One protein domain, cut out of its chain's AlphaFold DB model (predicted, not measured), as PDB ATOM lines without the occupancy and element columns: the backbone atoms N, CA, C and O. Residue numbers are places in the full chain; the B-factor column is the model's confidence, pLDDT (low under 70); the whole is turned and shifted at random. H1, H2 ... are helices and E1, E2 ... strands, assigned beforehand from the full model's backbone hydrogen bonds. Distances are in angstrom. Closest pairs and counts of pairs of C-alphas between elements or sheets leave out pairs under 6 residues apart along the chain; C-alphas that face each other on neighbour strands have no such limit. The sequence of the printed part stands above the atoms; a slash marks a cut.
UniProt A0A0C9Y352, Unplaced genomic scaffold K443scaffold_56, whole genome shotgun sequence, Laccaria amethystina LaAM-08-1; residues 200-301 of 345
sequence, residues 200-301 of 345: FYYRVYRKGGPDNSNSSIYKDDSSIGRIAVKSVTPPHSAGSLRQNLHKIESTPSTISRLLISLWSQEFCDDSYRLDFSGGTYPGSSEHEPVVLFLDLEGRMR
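What this domain is: This is residues 200 to 301 of the 345 residues of an uncharacterized protein of Laccaria amethystina LaAM-08-1 (UniProt A0A0C9Y352). With little regular structure, this is a small twisted sheet of four strands, E2 E1 E4 E3, with helix H1 across one face, two layers, and two long loops, residues 207 to 223 and 260 to 289, around them. Of 102 printed residues, 31 are in named elements, in chain order E1, E2, H1, E3, E4; class and sheet are mixed. It is compact, with a radius of gyration of the C-alphas of 12.5 A, spanning 35 by 31 by 26 A.

How they stand to each other: E1, residues 200 to 206, and E2, residues 224 to 228, form an antiparallel hairpin; N 202 and O 225 are 3.0 A apart. E1 is parallel to E4, residues 290 to 293, with N 203 and O 290 at 2.8 A. E4 and E3, residues 257 to 259, form an antiparallel hairpin, with N 259 and O 291 at 2.9 A. H1, residues 238 to 249, has every O i to N i+4 pair within hydrogen-bond range. It is on the sheet at a height of 8.6 A, over E1 and E4, across the strands. Its closest C-alphas to E3 are Arg 242 and Leu 258, 7.0 A. E2, H1 and E3 make a split strand-helix-strand unit, E1 and E4 between its strands, with a right-handed crossover.

Where its parts are: E1 begins at C-alpha 200 (-16.843, -8.453, -2.923) and is 20.0 A long; H1 is 15.9 A, E2 13.8 A, E4 10.0 A and E3 7.0 A. E4 ends at C-alpha 293 (-20.732, -22.286, 4.859).

The domain as a whole: The printed part has no cut. The C-alphas farthest apart, of Gly 279 and Gly 298, are 35.9 A apart. The links E1 to E2 and E3 to E4 are long. Confidence is under 70 at 21 residues, among them 250 to 254 and 297 to 301.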
ATOM      1  N   PHE A 200     -16.556  -7.764  -4.165       85.25
ATOM      2  CA  PHE A 200     -16.843  -8.453  -2.923       85.25
ATOM      3  C   PHE A 200     -16.198  -9.837  -2.962       85.25
ATOM      4  O   PHE A 200     -16.422 -10.601  -3.907       85.25
ATOM      5  N   TYR A 201     -15.398 -10.127  -1.947       88.06
ATOM      6  CA  TYR A 201     -14.652 -11.359  -1.763       88.06
ATOM      7  C   TYR A 201     -15.355 -12.234  -0.732       88.06
ATOM      8  O   TYR A 201     -15.723 -11.779   0.355       88.06
ATOM      9  N   TYR A 202     -15.525 -13.505  -1.074       88.56
ATOM     10  CA  TYR A 202     -16.091 -14.502  -0.181       88.56
ATOM     11  C   TYR A 202     -15.283 -15.792  -0.240       88.56
ATOM     12  O   TYR A 202     -14.599 -16.050  -1.226       88.56
ATOM     13  N   ARG A 203     -15.358 -16.604   0.810       88.25
ATOM     14  CA  ARG A 203     -14.735 -17.925   0.865       88.25
ATOM     15  C   ARG A 203     -15.781 -18.990   1.146       88.25
ATOM     16  O   ARG A 203     -16.599 -18.807   2.044       88.25
ATOM     17  N   VAL A 204     -15.741 -20.093   0.406       87.44
ATOM     18  CA  VAL A 204     -16.681 -21.208   0.560       87.44
ATOM     19  C   VAL A 204     -16.079 -22.289   1.454       87.44
ATOM     20  O   VAL A 204     -14.912 -22.648   1.322       87.44
ATOM     21  N   TYR A 205     -16.886 -22.814   2.369       84.12
ATOM     22  CA  TYR A 205     -16.543 -23.944   3.224       84.12
ATOM     23  C   TYR A 205     -17.651 -24.988   3.191       84.12
ATOM     24  O   TYR A 205     -18.838 -24.651   3.204       84.12
ATOM     25  N   ARG A 206     -17.252 -26.257   3.237       83.12
ATOM     26  CA  ARG A 206     -18.139 -27.408   3.422       83.12
ATOM     27  C   ARG A 206     -17.646 -28.237   4.608       83.12
ATOM     28  O   ARG A 206     -16.571 -28.001   5.164       83.12
ATOM     29  N   LYS A 207     -18.420 -29.241   5.010       73.56
ATOM     30  CA  LYS A 207     -17.988 -30.269   5.962       73.56
ATOM     31  C   LYS A 207     -16.656 -30.886   5.504       73.56
ATOM     32  O   LYS A 207     -16.633 -31.676   4.567       73.56
ATOM     33  N   GLY A 208     -15.566 -30.532   6.185       66.44
ATOM     34  CA  GLY A 208     -14.211 -30.989   5.853       66.44
ATOM     35  C   GLY A 208     -13.211 -29.876   5.532       66.44
ATOM     36  O   GLY A 208     -12.029 -30.179   5.428       66.44
ATOM     37  N   GLY A 209     -13.650 -28.614   5.435       76.25
ATOM     38  CA  GLY A 209     -12.762 -27.464   5.248       76.25
ATOM     39  C   GLY A 209     -13.188 -26.545   4.098       76.25
ATOM     40  O   GLY A 209     -14.356 -26.556   3.698       76.25
ATOM     41  N   PRO A 210     -12.262 -25.712   3.592       80.31
ATOM     42  CA  PRO A 210     -12.513 -24.861   2.436       80.31
ATOM     43  C   PRO A 210     -12.895 -25.704   1.217       80.31
ATOM     44  O   PRO A 210     -12.245 -26.709   0.930       80.31
ATOM     45  N   ASP A 211     -13.937 -25.281   0.508       81.06
ATOM     46  CA  ASP A 211     -14.406 -25.914  -0.727       81.06
ATOM     47  C   ASP A 211     -14.188 -24.961  -1.903       81.06
ATOM     48  O   ASP A 211     -14.086 -23.748  -1.718       81.06
ATOM     49  N   ASN A 212     -14.113 -25.499  -3.113       79.38
ATOM     50  CA  ASN A 212     -13.877 -24.702  -4.308       79.38
ATOM     51  C   ASN A 212     -15.095 -23.826  -4.620       79.38
ATOM     52  O   ASN A 212     -16.218 -24.317  -4.701       79.38
ATOM     53  N   SER A 213     -14.857 -22.537  -4.849       80.50
ATOM     54  CA  SER A 213     -15.863 -21.614  -5.361       80.50
ATOM     55  C   SER A 213     -15.947 -21.702  -6.885       80.50
ATOM     56  O   SER A 213     -14.932 -21.649  -7.581       80.50
ATOM     57  N   ASN A 214     -17.162 -21.708  -7.430       80.06
ATOM     58  CA  ASN A 214     -17.409 -21.578  -8.868       80.06
ATOM     59  C   ASN A 214     -16.951 -20.223  -9.430       80.06
ATOM     60  O   ASN A 214     -16.735 -20.096 -10.634       80.06
ATOM     61  N   SER A 215     -16.801 -19.208  -8.571       76.38
ATOM     62  CA  SER A 215     -16.244 -17.896  -8.933       76.38
ATOM     63  C   SER A 215     -14.813 -17.709  -8.426       76.38
ATOM     64  O   SER A 215     -14.411 -16.572  -8.157       76.38
ATOM     65  N   SER A 216     -14.054 -18.804  -8.272       73.56
ATOM     66  CA  SER A 216     -12.685 -18.762  -7.760       73.56
ATOM     67  C   SER A 216     -11.799 -17.817  -8.570       73.56
ATOM     68  O   SER A 216     -11.760 -17.896  -9.800       73.56
ATOM     69  N   ILE A 217     -11.050 -16.959  -7.884       65.38
ATOM     70  CA  ILE A 217     -10.097 -16.035  -8.522       65.38
ATOM     71  C   ILE A 217      -8.706 -16.665  -8.588       65.38
ATOM     72  O   ILE A 217      -7.962 -16.474  -9.551       65.38
ATOM     73  N   TYR A 218      -8.348 -17.396  -7.532       66.69
ATOM     74  CA  TYR A 218      -7.006 -17.901  -7.315       66.69
ATOM     75  C   TYR A 218      -6.936 -19.384  -7.639       66.69
ATOM     76  O   TYR A 218      -7.738 -20.179  -7.164       66.69
ATOM     77  N   LYS A 219      -5.930 -19.767  -8.429       57.56
ATOM     78  CA  LYS A 219      -5.607 -21.181  -8.663       57.56
ATOM     79  C   LYS A 219      -4.937 -21.833  -7.452       57.56
ATOM     80  O   LYS A 219      -5.048 -23.041  -7.295       57.56
ATOM     81  N   ASP A 220      -4.264 -21.034  -6.622       68.12
ATOM     82  CA  ASP A 220      -3.623 -21.498  -5.385       68.12
ATOM     83  C   ASP A 220      -4.624 -21.601  -4.222       68.12
ATOM     84  O   ASP A 220      -4.430 -22.401  -3.314       68.12
ATOM     85  N   ASP A 221      -5.692 -20.797  -4.259       70.31
ATOM     86  CA  ASP A 221      -6.779 -20.811  -3.282       70.31
ATOM     87  C   ASP A 221      -8.129 -20.722  -3.998       70.31
ATOM     88  O   ASP A 221      -8.766 -19.668  -4.101       70.31
ATOM     89  N   SER A 222      -8.561 -21.870  -4.507       77.06
ATOM     90  CA  SER A 222      -9.833 -22.018  -5.205       77.06
ATOM     91  C   SER A 222     -11.045 -21.825  -4.294       77.06
ATOM     92  O   SER A 222     -12.162 -21.754  -4.799       77.06
ATOM     93  N   SER A 223     -10.852 -21.690  -2.977       80.56
ATOM     94  CA  SER A 223     -11.947 -21.448  -2.040       80.56
ATOM     95  C   SER A 223     -12.423 -19.999  -2.008       80.56
ATOM     96  O   SER A 223     -13.552 -19.744  -1.585       80.56
ATOM     97  N   ILE A 224     -11.601 -19.047  -2.476       82.88
ATOM     98  CA  ILE A 224     -11.952 -17.621  -2.523       82.88
ATOM     99  C   ILE A 224     -12.609 -17.273  -3.860       82.88
ATOM    100  O   ILE A 224     -11.961 -17.290  -4.910       82.88
ATOM    101  N   GLY A 225     -13.873 -16.861  -3.793       84.31
ATOM    102  CA  GLY A 225     -14.639 -16.325  -4.907       84.31
ATOM    103  C   GLY A 225     -14.730 -14.796  -4.919       84.31
ATOM    104  O   GLY A 225     -14.584 -14.128  -3.890       84.31
ATOM    105  N   ARG A 226     -15.011 -14.227  -6.102       87.00
ATOM    106  CA  ARG A 226     -15.270 -12.785  -6.289       87.00
ATOM    107  C   ARG A 226     -16.563 -12.524  -7.024       87.00
ATOM    108  O   ARG A 226     -16.781 -13.036  -8.118       87.00
ATOM    109  N   ILE A 227     -17.345 -11.596  -6.489       86.69
ATOM    110  CA  ILE A 227     -18.515 -11.034  -7.164       86.69
ATOM    111  C   ILE A 227     -18.443  -9.515  -7.198       86.69
ATOM    112  O   ILE A 227     -17.675  -8.878  -6.483       86.69
ATOM    113  N   ALA A 228     -19.253  -8.899  -8.051       82.50
ATOM    114  CA  ALA A 228     -19.450  -7.459  -7.989       82.50
ATOM    115  C   ALA A 228     -20.488  -7.134  -6.908       82.50
ATOM    116  O   ALA A 228     -21.535  -7.781  -6.863       82.50
ATOM    117  N   VAL A 229     -20.264  -6.095  -6.102       79.62
ATOM    118  CA  VAL A 229     -21.218  -5.647  -5.066       79.62
ATOM    119  C   VAL A 229     -22.610  -5.393  -5.657       79.62
ATOM    120  O   VAL A 229     -23.619  -5.776  -5.076       79.62
ATOM    121  N   LYS A 230     -22.671  -4.856  -6.884       78.81
ATOM    122  CA  LYS A 230     -23.919  -4.631  -7.637       78.81
ATOM    123  C   LYS A 230     -24.751  -5.892  -7.915       78.81
ATOM    124  O   LYS A 230     -25.894  -5.769  -8.334       78.81
ATOM    125  N   SER A 231     -24.178  -7.087  -7.755       75.94
ATOM    126  CA  SER A 231     -24.913  -8.350  -7.903       75.94
ATOM    127  C   SER A 231     -25.740  -8.703  -6.664       75.94
ATOM    128  O   SER A 231     -26.662  -9.507  -6.762       75.94
ATOM    129  N   VAL A 232     -25.453  -8.086  -5.511       79.06
ATOM    130  CA  VAL A 232     -26.239  -8.264  -4.288       79.06
ATOM    131  C   VAL A 232     -27.506  -7.429  -4.398       79.06
ATOM    132  O   VAL A 232     -27.449  -6.203  -4.505       79.06
ATOM    133  N   THR A 233     -28.660  -8.086  -4.356       75.38
ATOM    134  CA  THR A 233     -29.952  -7.410  -4.463       75.38
ATOM    135  C   THR A 233     -30.217  -6.524  -3.235       75.38
ATOM    136  O   THR A 233     -29.920  -6.922  -2.100       75.38
ATOM    137  N   PRO A 234     -30.797  -5.322  -3.413       72.25
ATOM    138  CA  PRO A 234     -31.385  -4.564  -2.309       72.25
ATOM    139  C   PRO A 234     -32.362  -5.459  -1.521       72.25
ATOM    140  O   PRO A 234     -33.092  -6.230  -2.147       72.25
ATOM    141  N   PRO A 235     -32.376  -5.424  -0.173       77.19
ATOM    142  CA  PRO A 235     -31.866  -4.377   0.720       77.19
ATOM    143  C   PRO A 235     -30.391  -4.517   1.141       77.19
ATOM    144  O   PRO A 235     -30.020  -3.960   2.174       77.19
ATOM    145  N   HIS A 236     -29.563  -5.244   0.379       79.75
ATOM    146  CA  HIS A 236     -28.155  -5.493   0.703       79.75
ATOM    147  C   HIS A 236     -27.994  -6.154   2.076       79.75
ATOM    148  O   HIS A 236     -27.155  -5.758   2.876       79.75
ATOM    149  N   SER A 237     -28.829  -7.148   2.381       82.44
ATOM    150  CA  SER A 237     -28.695  -7.917   3.616       82.44
ATOM    151  C   SER A 237     -27.827  -9.161   3.427       82.44
ATOM    152  O   SER A 237     -27.579  -9.604   2.300       82.44
ATOM    153  N   ALA A 238     -27.396  -9.757   4.538       85.75
ATOM    154  CA  ALA A 238     -26.741 -11.058   4.551       85.75
ATOM    155  C   ALA A 238     -27.621 -12.121   3.875       85.75
ATOM    156  O   ALA A 238     -27.105 -12.917   3.098       85.75
ATOM    157  N   GLY A 239     -28.945 -12.075   4.060       83.38
ATOM    158  CA  GLY A 239     -29.882 -12.959   3.359       83.38
ATOM    159  C   GLY A 239     -29.841 -12.794   1.833       83.38
ATOM    160  O   GLY A 239     -29.711 -13.786   1.113       83.38
ATOM    161  N   SER A 240     -29.868 -11.550   1.334       83.00
ATOM    162  CA  SER A 240     -29.744 -11.252  -0.104       83.00
ATOM    163  C   SER A 240     -28.407 -11.719  -0.678       83.00
ATOM    164  O   SER A 240     -28.357 -12.306  -1.761       83.00
ATOM    165  N   LEU A 241     -27.314 -11.482   0.055       86.50
ATOM    166  CA  LEU A 241     -25.986 -11.945  -0.332       86.50
ATOM    167  C   LEU A 241     -25.932 -13.474  -0.372       86.50
ATOM    168  O   LEU A 241     -25.482 -14.038  -1.365       86.50
ATOM    169  N   ARG A 242     -26.425 -14.144   0.673       87.38
ATOM    170  CA  ARG A 242     -26.454 -15.606   0.766       87.38
ATOM    171  C   ARG A 242     -27.203 -16.212  -0.412       87.38
ATOM    172  O   ARG A 242     -26.705 -17.144  -1.030       87.38
ATOM    173  N   GLN A 243     -28.366 -15.662  -0.759       84.12
ATOM    174  CA  GLN A 243     -29.162 -16.138  -1.888       84.12
ATOM    175  C   GLN A 243     -28.438 -15.946  -3.228       84.12
ATOM    176  O   GLN A 243     -28.466 -16.838  -4.077       84.12
ATOM    177  N   ASN A 244     -27.765 -14.807  -3.414       86.75
ATOM    178  CA  ASN A 244     -26.960 -14.555  -4.605       86.75
ATOM    179  C   ASN A 244     -25.786 -15.543  -4.710       86.75
ATOM    180  O   ASN A 244     -25.609 -16.181  -5.745       86.75
ATOM    181  N   LEU A 245     -25.039 -15.738  -3.620       86.75
ATOM    182  CA  LEU A 245     -23.934 -16.698  -3.574       86.75
ATOM    183  C   LEU A 245     -24.415 -18.128  -3.819       86.75
ATOM    184  O   LEU A 245     -23.807 -18.850  -4.595       86.75
ATOM    185  N   HIS A 246     -25.553 -18.520  -3.253       83.69
ATOM    186  CA  HIS A 246     -26.144 -19.835  -3.492       83.69
ATOM    187  C   HIS A 246     -26.520 -20.050  -4.969       83.69
ATOM    188  O   HIS A 246     -26.382 -21.150  -5.500       83.69
ATOM    189  N   LYS A 247     -26.971 -18.996  -5.662       84.31
ATOM    190  CA  LYS A 247     -27.238 -19.045  -7.107       84.31
ATOM    191  C   LYS A 247     -25.953 -19.224  -7.919       84.31
ATOM    192  O   LYS A 247     -25.963 -19.939  -8.914       84.31
ATOM    193  N   ILE A 248     -24.868 -18.580  -7.502       84.38
ATOM    194  CA  ILE A 248     -23.557 -18.656  -8.159       84.38
ATOM    195  C   ILE A 248     -22.913 -20.027  -7.943       84.38
ATOM    196  O   ILE A 248     -22.478 -20.678  -8.893       84.38
ATOM    197  N   GLU A 249     -22.911 -20.503  -6.702       83.75
ATOM    198  CA  GLU A 249     -22.340 -21.801  -6.344       83.75
ATOM    199  C   GLU A 249     -23.197 -22.978  -6.845       83.75
ATOM    200  O   GLU A 249     -22.745 -24.118  -6.840       83.75
ATOM    201  N   SER A 250     -24.400 -22.706  -7.379       68.62
ATOM    202  CA  SER A 250     -25.279 -23.682  -8.049       68.62
ATOM    203  C   SER A 250     -25.543 -24.944  -7.218       68.62
ATOM    204  O   SER A 250     -25.790 -26.023  -7.756       68.62
ATOM    205  N   THR A 251     -25.503 -24.820  -5.892       63.56
ATOM    206  CA  THR A 251     -25.729 -25.935  -4.974       63.56
ATOM    207  C   THR A 251     -27.221 -26.088  -4.703       63.56
ATOM    208  O   THR A 251     -27.856 -25.109  -4.321       63.56
ATOM    209  N   PRO A 252     -27.836 -27.265  -4.884       53.06
ATOM    210  CA  PRO A 252     -29.242 -27.448  -4.554       53.06
ATOM    211  C   PRO A 252     -29.452 -27.518  -3.028       53.06
ATOM    212  O   PRO A 252     -28.785 -28.268  -2.319       53.06
ATOM    213  N   SER A 253     -30.410 -26.726  -2.535       54.88
ATOM    214  CA  SER A 253     -31.151 -26.925  -1.271       54.88
ATOM    215  C   SER A 253     -30.344 -27.137   0.014       54.88
ATOM    216  O   SER A 253     -30.751 -27.892   0.894       54.88
ATOM    217  N   THR A 254     -29.208 -26.468   0.142       65.56
ATOM    218  CA  THR A 254     -28.290 -26.686   1.253       65.56
ATOM    219  C   THR A 254     -28.477 -25.634   2.356       65.56
ATOM    220  O   THR A 254     -28.537 -24.436   2.064       65.56
ATOM    221  N   ILE A 255     -28.540 -26.049   3.633       76.00
ATOM    222  CA  ILE A 255     -28.529 -25.114   4.775       76.00
ATOM    223  C   ILE A 255     -27.212 -24.337   4.729       76.00
ATOM    224  O   ILE A 255     -26.140 -24.897   4.968       76.00
ATOM    225  N   SER A 256     -27.305 -23.043   4.418       81.88
ATOM    226  CA  SER A 256     -26.156 -22.153   4.306       81.88
ATOM    227  C   SER A 256     -26.190 -21.048   5.353       81.88
ATOM    228  O   SER A 256     -27.247 -20.506   5.699       81.88
ATOM    229  N   ARG A 257     -25.014 -20.715   5.888       85.56
ATOM    230  CA  ARG A 257     -24.842 -19.643   6.878       85.56
ATOM    231  C   ARG A 257     -23.638 -18.789   6.512       85.56
ATOM    232  O   ARG A 257     -22.688 -19.283   5.911       85.56
ATOM    233  N   LEU A 258     -23.699 -17.512   6.881       86.88
ATOM    234  CA  LEU A 258     -22.658 -16.533   6.588       86.88
ATOM    235  C   LEU A 258     -21.942 -16.081   7.862       86.88
ATOM    236  O   LEU A 258     -22.590 -15.876   8.887       86.88
ATOM    237  N   LEU A 259     -20.629 -15.869   7.766       83.69
ATOM    238  CA  LEU A 259     -19.849 -15.060   8.706       83.69
ATOM    239  C   LEU A 259     -19.328 -13.823   7.975       83.69
ATOM    240  O   LEU A 259     -18.737 -13.943   6.906       83.69
ATOM    241  N   ILE A 260     -19.486 -12.643   8.572       82.69
ATOM    242  CA  ILE A 260     -18.978 -11.366   8.029       82.69
ATOM    243  C   ILE A 260     -17.448 -11.347   7.879       82.69
ATOM    244  O   ILE A 260     -16.928 -10.611   7.048       82.69
ATOM    245  N   SER A 261     -16.726 -12.135   8.676       79.12
ATOM    246  CA  SER A 261     -15.263 -12.213   8.663       79.12
ATOM    247  C   SER A 261     -14.808 -13.594   9.136       79.12
ATOM    248  O   SER A 261     -15.540 -14.270   9.864       79.12
ATOM    249  N   LEU A 262     -13.588 -13.995   8.762       71.12
ATOM    250  CA  LEU A 262     -12.939 -15.235   9.215       71.12
ATOM    251  C   LEU A 262     -12.819 -15.320  10.744       71.12
ATOM    252  O   LEU A 262     -12.792 -16.411  11.297       71.12
ATOM    253  N   TRP A 263     -12.765 -14.172  11.416       67.94
ATOM    254  CA  TRP A 263     -12.613 -14.075  12.871       67.94
ATOM    255  C   TRP A 263     -13.946 -13.907  13.600       67.94
ATOM    256  O   TRP A 263     -13.976 -13.747  14.820       67.94
ATOM    257  N   SER A 264     -15.059 -13.874  12.861       71.81
ATOM    258  CA  SER A 264     -16.371 -13.702  13.465       71.81
ATOM    259  C   SER A 264     -16.763 -14.961  14.230       71.81
ATOM    260  O   SER A 264     -16.718 -16.070  13.702       71.81
ATOM    261  N   GLN A 265     -17.174 -14.776  15.482       68.06
ATOM    262  CA  GLN A 265     -17.567 -15.877  16.352       68.06
ATOM    263  C   GLN A 265     -19.035 -16.275  16.170       68.06
ATOM    264  O   GLN A 265     -19.458 -17.259  16.761       68.06
ATOM    265  N   GLU A 266     -19.825 -15.547  15.374       78.31
ATOM    266  CA  GLU A 266     -21.263 -15.781  15.243       78.31
ATOM    267  C   GLU A 266     -21.737 -15.666  13.797       78.31
ATOM    268  O   GLU A 266     -21.338 -14.772  13.053       78.31
ATOM    269  N   PHE A 267     -22.643 -16.565  13.413       84.19
ATOM    270  CA  PHE A 267     -23.302 -16.497  12.115       84.19
ATOM    271  C   PHE A 267     -24.252 -15.313  12.042       84.19
ATOM    272  O   PHE A 267     -25.038 -15.072  12.959       84.19
ATOM    273  N   CYS A 268     -24.234 -14.642  10.902       85.00
ATOM    274  CA  CYS A 268     -25.105 -13.516  10.641       85.00
ATOM    275  C   CYS A 268     -26.528 -13.993  10.385       85.00
ATOM    276  O   CYS A 268     -26.748 -14.970   9.663       85.00
ATOM    277  N   ASP A 269     -27.480 -13.269  10.960       86.12
ATOM    278  CA  ASP A 269     -28.880 -13.409  10.596       86.12
ATOM    279  C   ASP A 269     -29.140 -12.799   9.211       86.12
ATOM    280  O   ASP A 269     -28.450 -11.875   8.776       86.12
ATOM    281  N   ASP A 270     -30.174 -13.283   8.529       84.94
ATOM    282  CA  ASP A 270     -30.540 -12.842   7.182       84.94
ATOM    283  C   ASP A 270     -30.943 -11.363   7.130       84.94
ATOM    284  O   ASP A 270     -30.842 -10.723   6.075       84.94
ATOM    285  N   SER A 271     -31.372 -10.820   8.273       83.88
ATOM    286  CA  SER A 271     -31.722  -9.413   8.461       83.88
ATOM    287  C   SER A 271     -30.507  -8.483   8.588       83.88
ATOM    288  O   SER A 271     -30.665  -7.266   8.453       83.88
ATOM    289  N   TYR A 272     -29.297  -9.022   8.803       85.81
ATOM    290  CA  TYR A 272     -28.083  -8.222   8.962       85.81
ATOM    291  C   TYR A 272     -27.818  -7.391   7.703       85.81
ATOM    292  O   TYR A 272     -27.697  -7.939   6.608       85.81
ATOM    293  N   ARG A 273     -27.724  -6.066   7.840       82.38
ATOM    294  CA  ARG A 273     -27.507  -5.152   6.708       82.38
ATOM    295  C   ARG A 273     -26.019  -5.000   6.417       82.38
ATOM    296  O   ARG A 273     -25.247  -4.654   7.303       82.38
ATOM    297  N   LEU A 274     -25.641  -5.219   5.165       81.19
ATOM    298  CA  LEU A 274     -24.293  -4.995   4.664       81.19
ATOM    299  C   LEU A 274     -24.213  -3.565   4.136       81.19
ATOM    300  O   LEU A 274     -24.898  -3.204   3.177       81.19
ATOM    301  N   ASP A 275     -23.384  -2.745   4.773       79.00
ATOM    302  CA  ASP A 275     -23.096  -1.409   4.274       79.00
ATOM    303  C   ASP A 275     -21.976  -1.478   3.237       79.00
ATOM    304  O   ASP A 275     -20.823  -1.762   3.554       79.00
ATOM    305  N   PHE A 276     -22.337  -1.222   1.984       75.44
ATOM    306  CA  PHE A 276     -21.402  -1.155   0.868       75.44
ATOM    307  C   PHE A 276     -21.065   0.277   0.456       75.44
ATOM    308  O   PHE A 276     -20.433   0.450  -0.584       75.44
ATOM    309  N   SER A 277     -21.524   1.295   1.192       68.19
ATOM    310  CA  SER A 277     -21.346   2.708   0.836       68.19
ATOM    311  C   SER A 277     -19.949   3.236   1.196       68.19
ATOM    312  O   SER A 277     -19.385   4.025   0.429       68.19
ATOM    313  N   GLY A 278     -19.339   2.719   2.266       64.38
ATOM    314  CA  GLY A 278     -17.982   3.054   2.711       64.38
ATOM    315  C   GLY A 278     -16.852   2.466   1.851       64.38
ATOM    316  O   GLY A 278     -17.067   1.580   1.025       64.38
ATOM    317  N   GLY A 279     -15.628   2.975   2.048       62.06
ATOM    318  CA  GLY A 279     -14.405   2.456   1.405       62.06
ATOM    319  C   GLY A 279     -13.923   1.116   1.976       62.06
ATOM    320  O   GLY A 279     -13.182   0.393   1.325       62.06
ATOM    321  N   THR A 280     -14.393   0.759   3.169       68.25
ATOM    322  CA  THR A 280     -14.194  -0.541   3.818       68.25
ATOM    323  C   THR A 280     -15.557  -1.144   4.115       68.25
ATOM    324  O   THR A 280     -16.391  -0.495   4.744       68.25
ATOM    325  N   TYR A 281     -15.778  -2.371   3.659       79.69
ATOM    326  CA  TYR A 281     -17.009  -3.132   3.869       79.69
ATOM    327  C   TYR A 281     -16.662  -4.610   4.075       79.69
ATOM    328  O   TYR A 281     -15.576  -5.039   3.678       79.69
ATOM    329  N   PRO A 282     -17.553  -5.412   4.682       80.81
ATOM    330  CA  PRO A 282     -17.358  -6.855   4.784       80.81
ATOM    331  C   PRO A 282     -16.975  -7.476   3.441       80.81
ATOM    332  O   PRO A 282     -17.667  -7.249   2.450       80.81
ATOM    333  N   GLY A 283     -15.880  -8.235   3.391       80.00
ATOM    334  CA  GLY A 283     -15.417  -8.838   2.141       80.00
ATOM    335  C   GLY A 283     -14.893  -7.837   1.112       80.00
ATOM    336  O   GLY A 283     -14.868  -8.161  -0.069       80.00
ATOM    337  N   SER A 284     -14.474  -6.627   1.501       77.50
ATOM    338  CA  SER A 284     -13.809  -5.692   0.579       77.50
ATOM    339  C   SER A 284     -12.382  -6.120   0.214       77.50
ATOM    340  O   SER A 284     -11.781  -5.545  -0.687       77.50
ATOM    341  N   SER A 285     -11.828  -7.119   0.911       74.94
ATOM    342  CA  SER A 285     -10.473  -7.638   0.715       74.94
ATOM    343  C   SER A 285     -10.463  -9.163   0.664       74.94
ATOM    344  O   SER A 285     -11.193  -9.827   1.394       74.94
ATOM    345  N   GLU A 286      -9.568  -9.724  -0.144       74.00
ATOM    346  CA  GLU A 286      -9.297 -11.165  -0.197       74.00
ATOM    347  C   GLU A 286      -8.712 -11.731   1.103       74.00
ATOM    348  O   GLU A 286      -8.811 -12.929   1.356       74.00
ATOM    349  N   HIS A 287      -8.077 -10.884   1.921       70.81
ATOM    350  CA  HIS A 287      -7.489 -11.285   3.201       70.81
ATOM    351  C   HIS A 287      -8.526 -11.334   4.322       70.81
ATOM    352  O   HIS A 287      -8.309 -11.995   5.335       70.81
ATOM    353  N   GLU A 288      -9.651 -10.648   4.126       77.06
ATOM    354  CA  GLU A 288     -10.791 -10.670   5.032       77.06
ATOM    355  C   GLU A 288     -12.080 -10.936   4.238       77.06
ATOM    356  O   GLU A 288     -12.949 -10.064   4.128       77.06
ATOM    357  N   PRO A 289     -12.196 -12.131   3.623       85.50
ATOM    358  CA  PRO A 289     -13.370 -12.486   2.851       85.50
ATOM    359  C   PRO A 289     -14.543 -12.806   3.783       85.50
ATOM    360  O   PRO A 289     -14.363 -13.325   4.891       85.50
ATOM    361  N   VAL A 290     -15.761 -12.571   3.297       88.31
ATOM    362  CA  VAL A 290     -16.973 -13.085   3.954       88.31
ATOM    363  C   VAL A 290     -17.021 -14.598   3.792       88.31
ATOM    364  O   VAL A 290     -16.767 -15.127   2.714       88.31
ATOM    365  N   VAL A 291     -17.362 -15.321   4.847       87.56
ATOM    366  CA  VAL A 291     -17.342 -16.782   4.821       87.56
ATOM    367  C   VAL A 291     -18.738 -17.325   4.561       87.56
ATOM    368  O   VAL A 291     -19.671 -17.016   5.300       87.56
ATOM    369  N   LEU A 292     -18.872 -18.158   3.533       88.25
ATOM    370  CA  LEU A 292     -20.068 -18.926   3.222       88.25
ATOM    371  C   LEU A 292     -19.855 -20.383   3.611       88.25
ATOM    372  O   LEU A 292     -19.008 -21.066   3.042       88.25
ATOM    373  N   PHE A 293     -20.677 -20.871   4.531       85.81
ATOM    374  CA  PHE A 293     -20.732 -22.286   4.859       85.81
ATOM    375  C   PHE A 293     -21.893 -22.957   4.149       85.81
ATOM    376  O   PHE A 293     -23.030 -22.489   4.236       85.81
ATOM    377  N   LEU A 294     -21.586 -24.069   3.494       83.56
ATOM    378  CA  LEU A 294     -22.515 -24.978   2.845       83.56
ATOM    379  C   LEU A 294     -22.552 -26.302   3.632       83.56
ATOM    380  O   LEU A 294     -21.580 -26.703   4.268       83.56
ATOM    381  N   ASP A 295     -23.695 -26.971   3.582       77.81
ATOM    382  CA  ASP A 295     -24.012 -28.268   4.195       77.81
ATOM    383  C   ASP A 295     -23.892 -28.270   5.721       77.81
ATOM    384  O   ASP A 295     -23.468 -29.249   6.340       77.81
ATOM    385  N   LEU A 296     -24.288 -27.162   6.357       71.75
ATOM    386  CA  LEU A 296     -24.351 -27.086   7.813       71.75
ATOM    387  C   LEU A 296     -25.589 -27.823   8.334       71.75
ATOM    388  O   LEU A 296     -26.654 -27.237   8.535       71.75
ATOM    389  N   GLU A 297     -25.439 -29.118   8.592       62.81
ATOM    390  CA  GLU A 297     -26.455 -29.903   9.287       62.81
ATOM    391  C   GLU A 297     -26.403 -29.647  10.804       62.81
ATOM    392  O   GLU A 297     -25.423 -29.938  11.495       62.81
ATOM    393  N   GLY A 298     -27.496 -29.102  11.343       59.78
ATOM    394  CA  GLY A 298     -27.696 -28.912  12.780       59.78
ATOM    395  C   GLY A 298     -26.967 -27.708  13.392       59.78
ATOM    396  O   GLY A 298     -26.492 -26.794  12.718       59.78
ATOM    397  N   ARG A 299     -26.899 -27.677  14.730       54.59
ATOM    398  CA  ARG A 299     -26.131 -26.665  15.474       54.59
ATOM    399  C   ARG A 299     -24.649 -27.054  15.499       54.59
ATOM    400  O   ARG A 299     -24.146 -27.458  16.547       54.59
ATOM    401  N   MET A 300     -23.944 -26.943  14.368       58.50
ATOM    402  CA  MET A 300     -22.477 -27.009  14.399       58.50
ATOM    403  C   MET A 300     -21.958 -25.936  15.361       58.50
ATOM    404  O   MET A 300     -22.292 -24.754  15.253       58.50
ATOM    405  N   ARG A 301     -21.182 -26.369  16.359       60.03
ATOM    406  CA  ARG A 301     -20.544 -25.471  17.321       60.03
ATOM    407  C   ARG A 301     -19.424 -24.728  16.602       60.03
ATOM    408  O   ARG A 301     -18.547 -25.371  16.039       60.03
TER     409      ARG A 301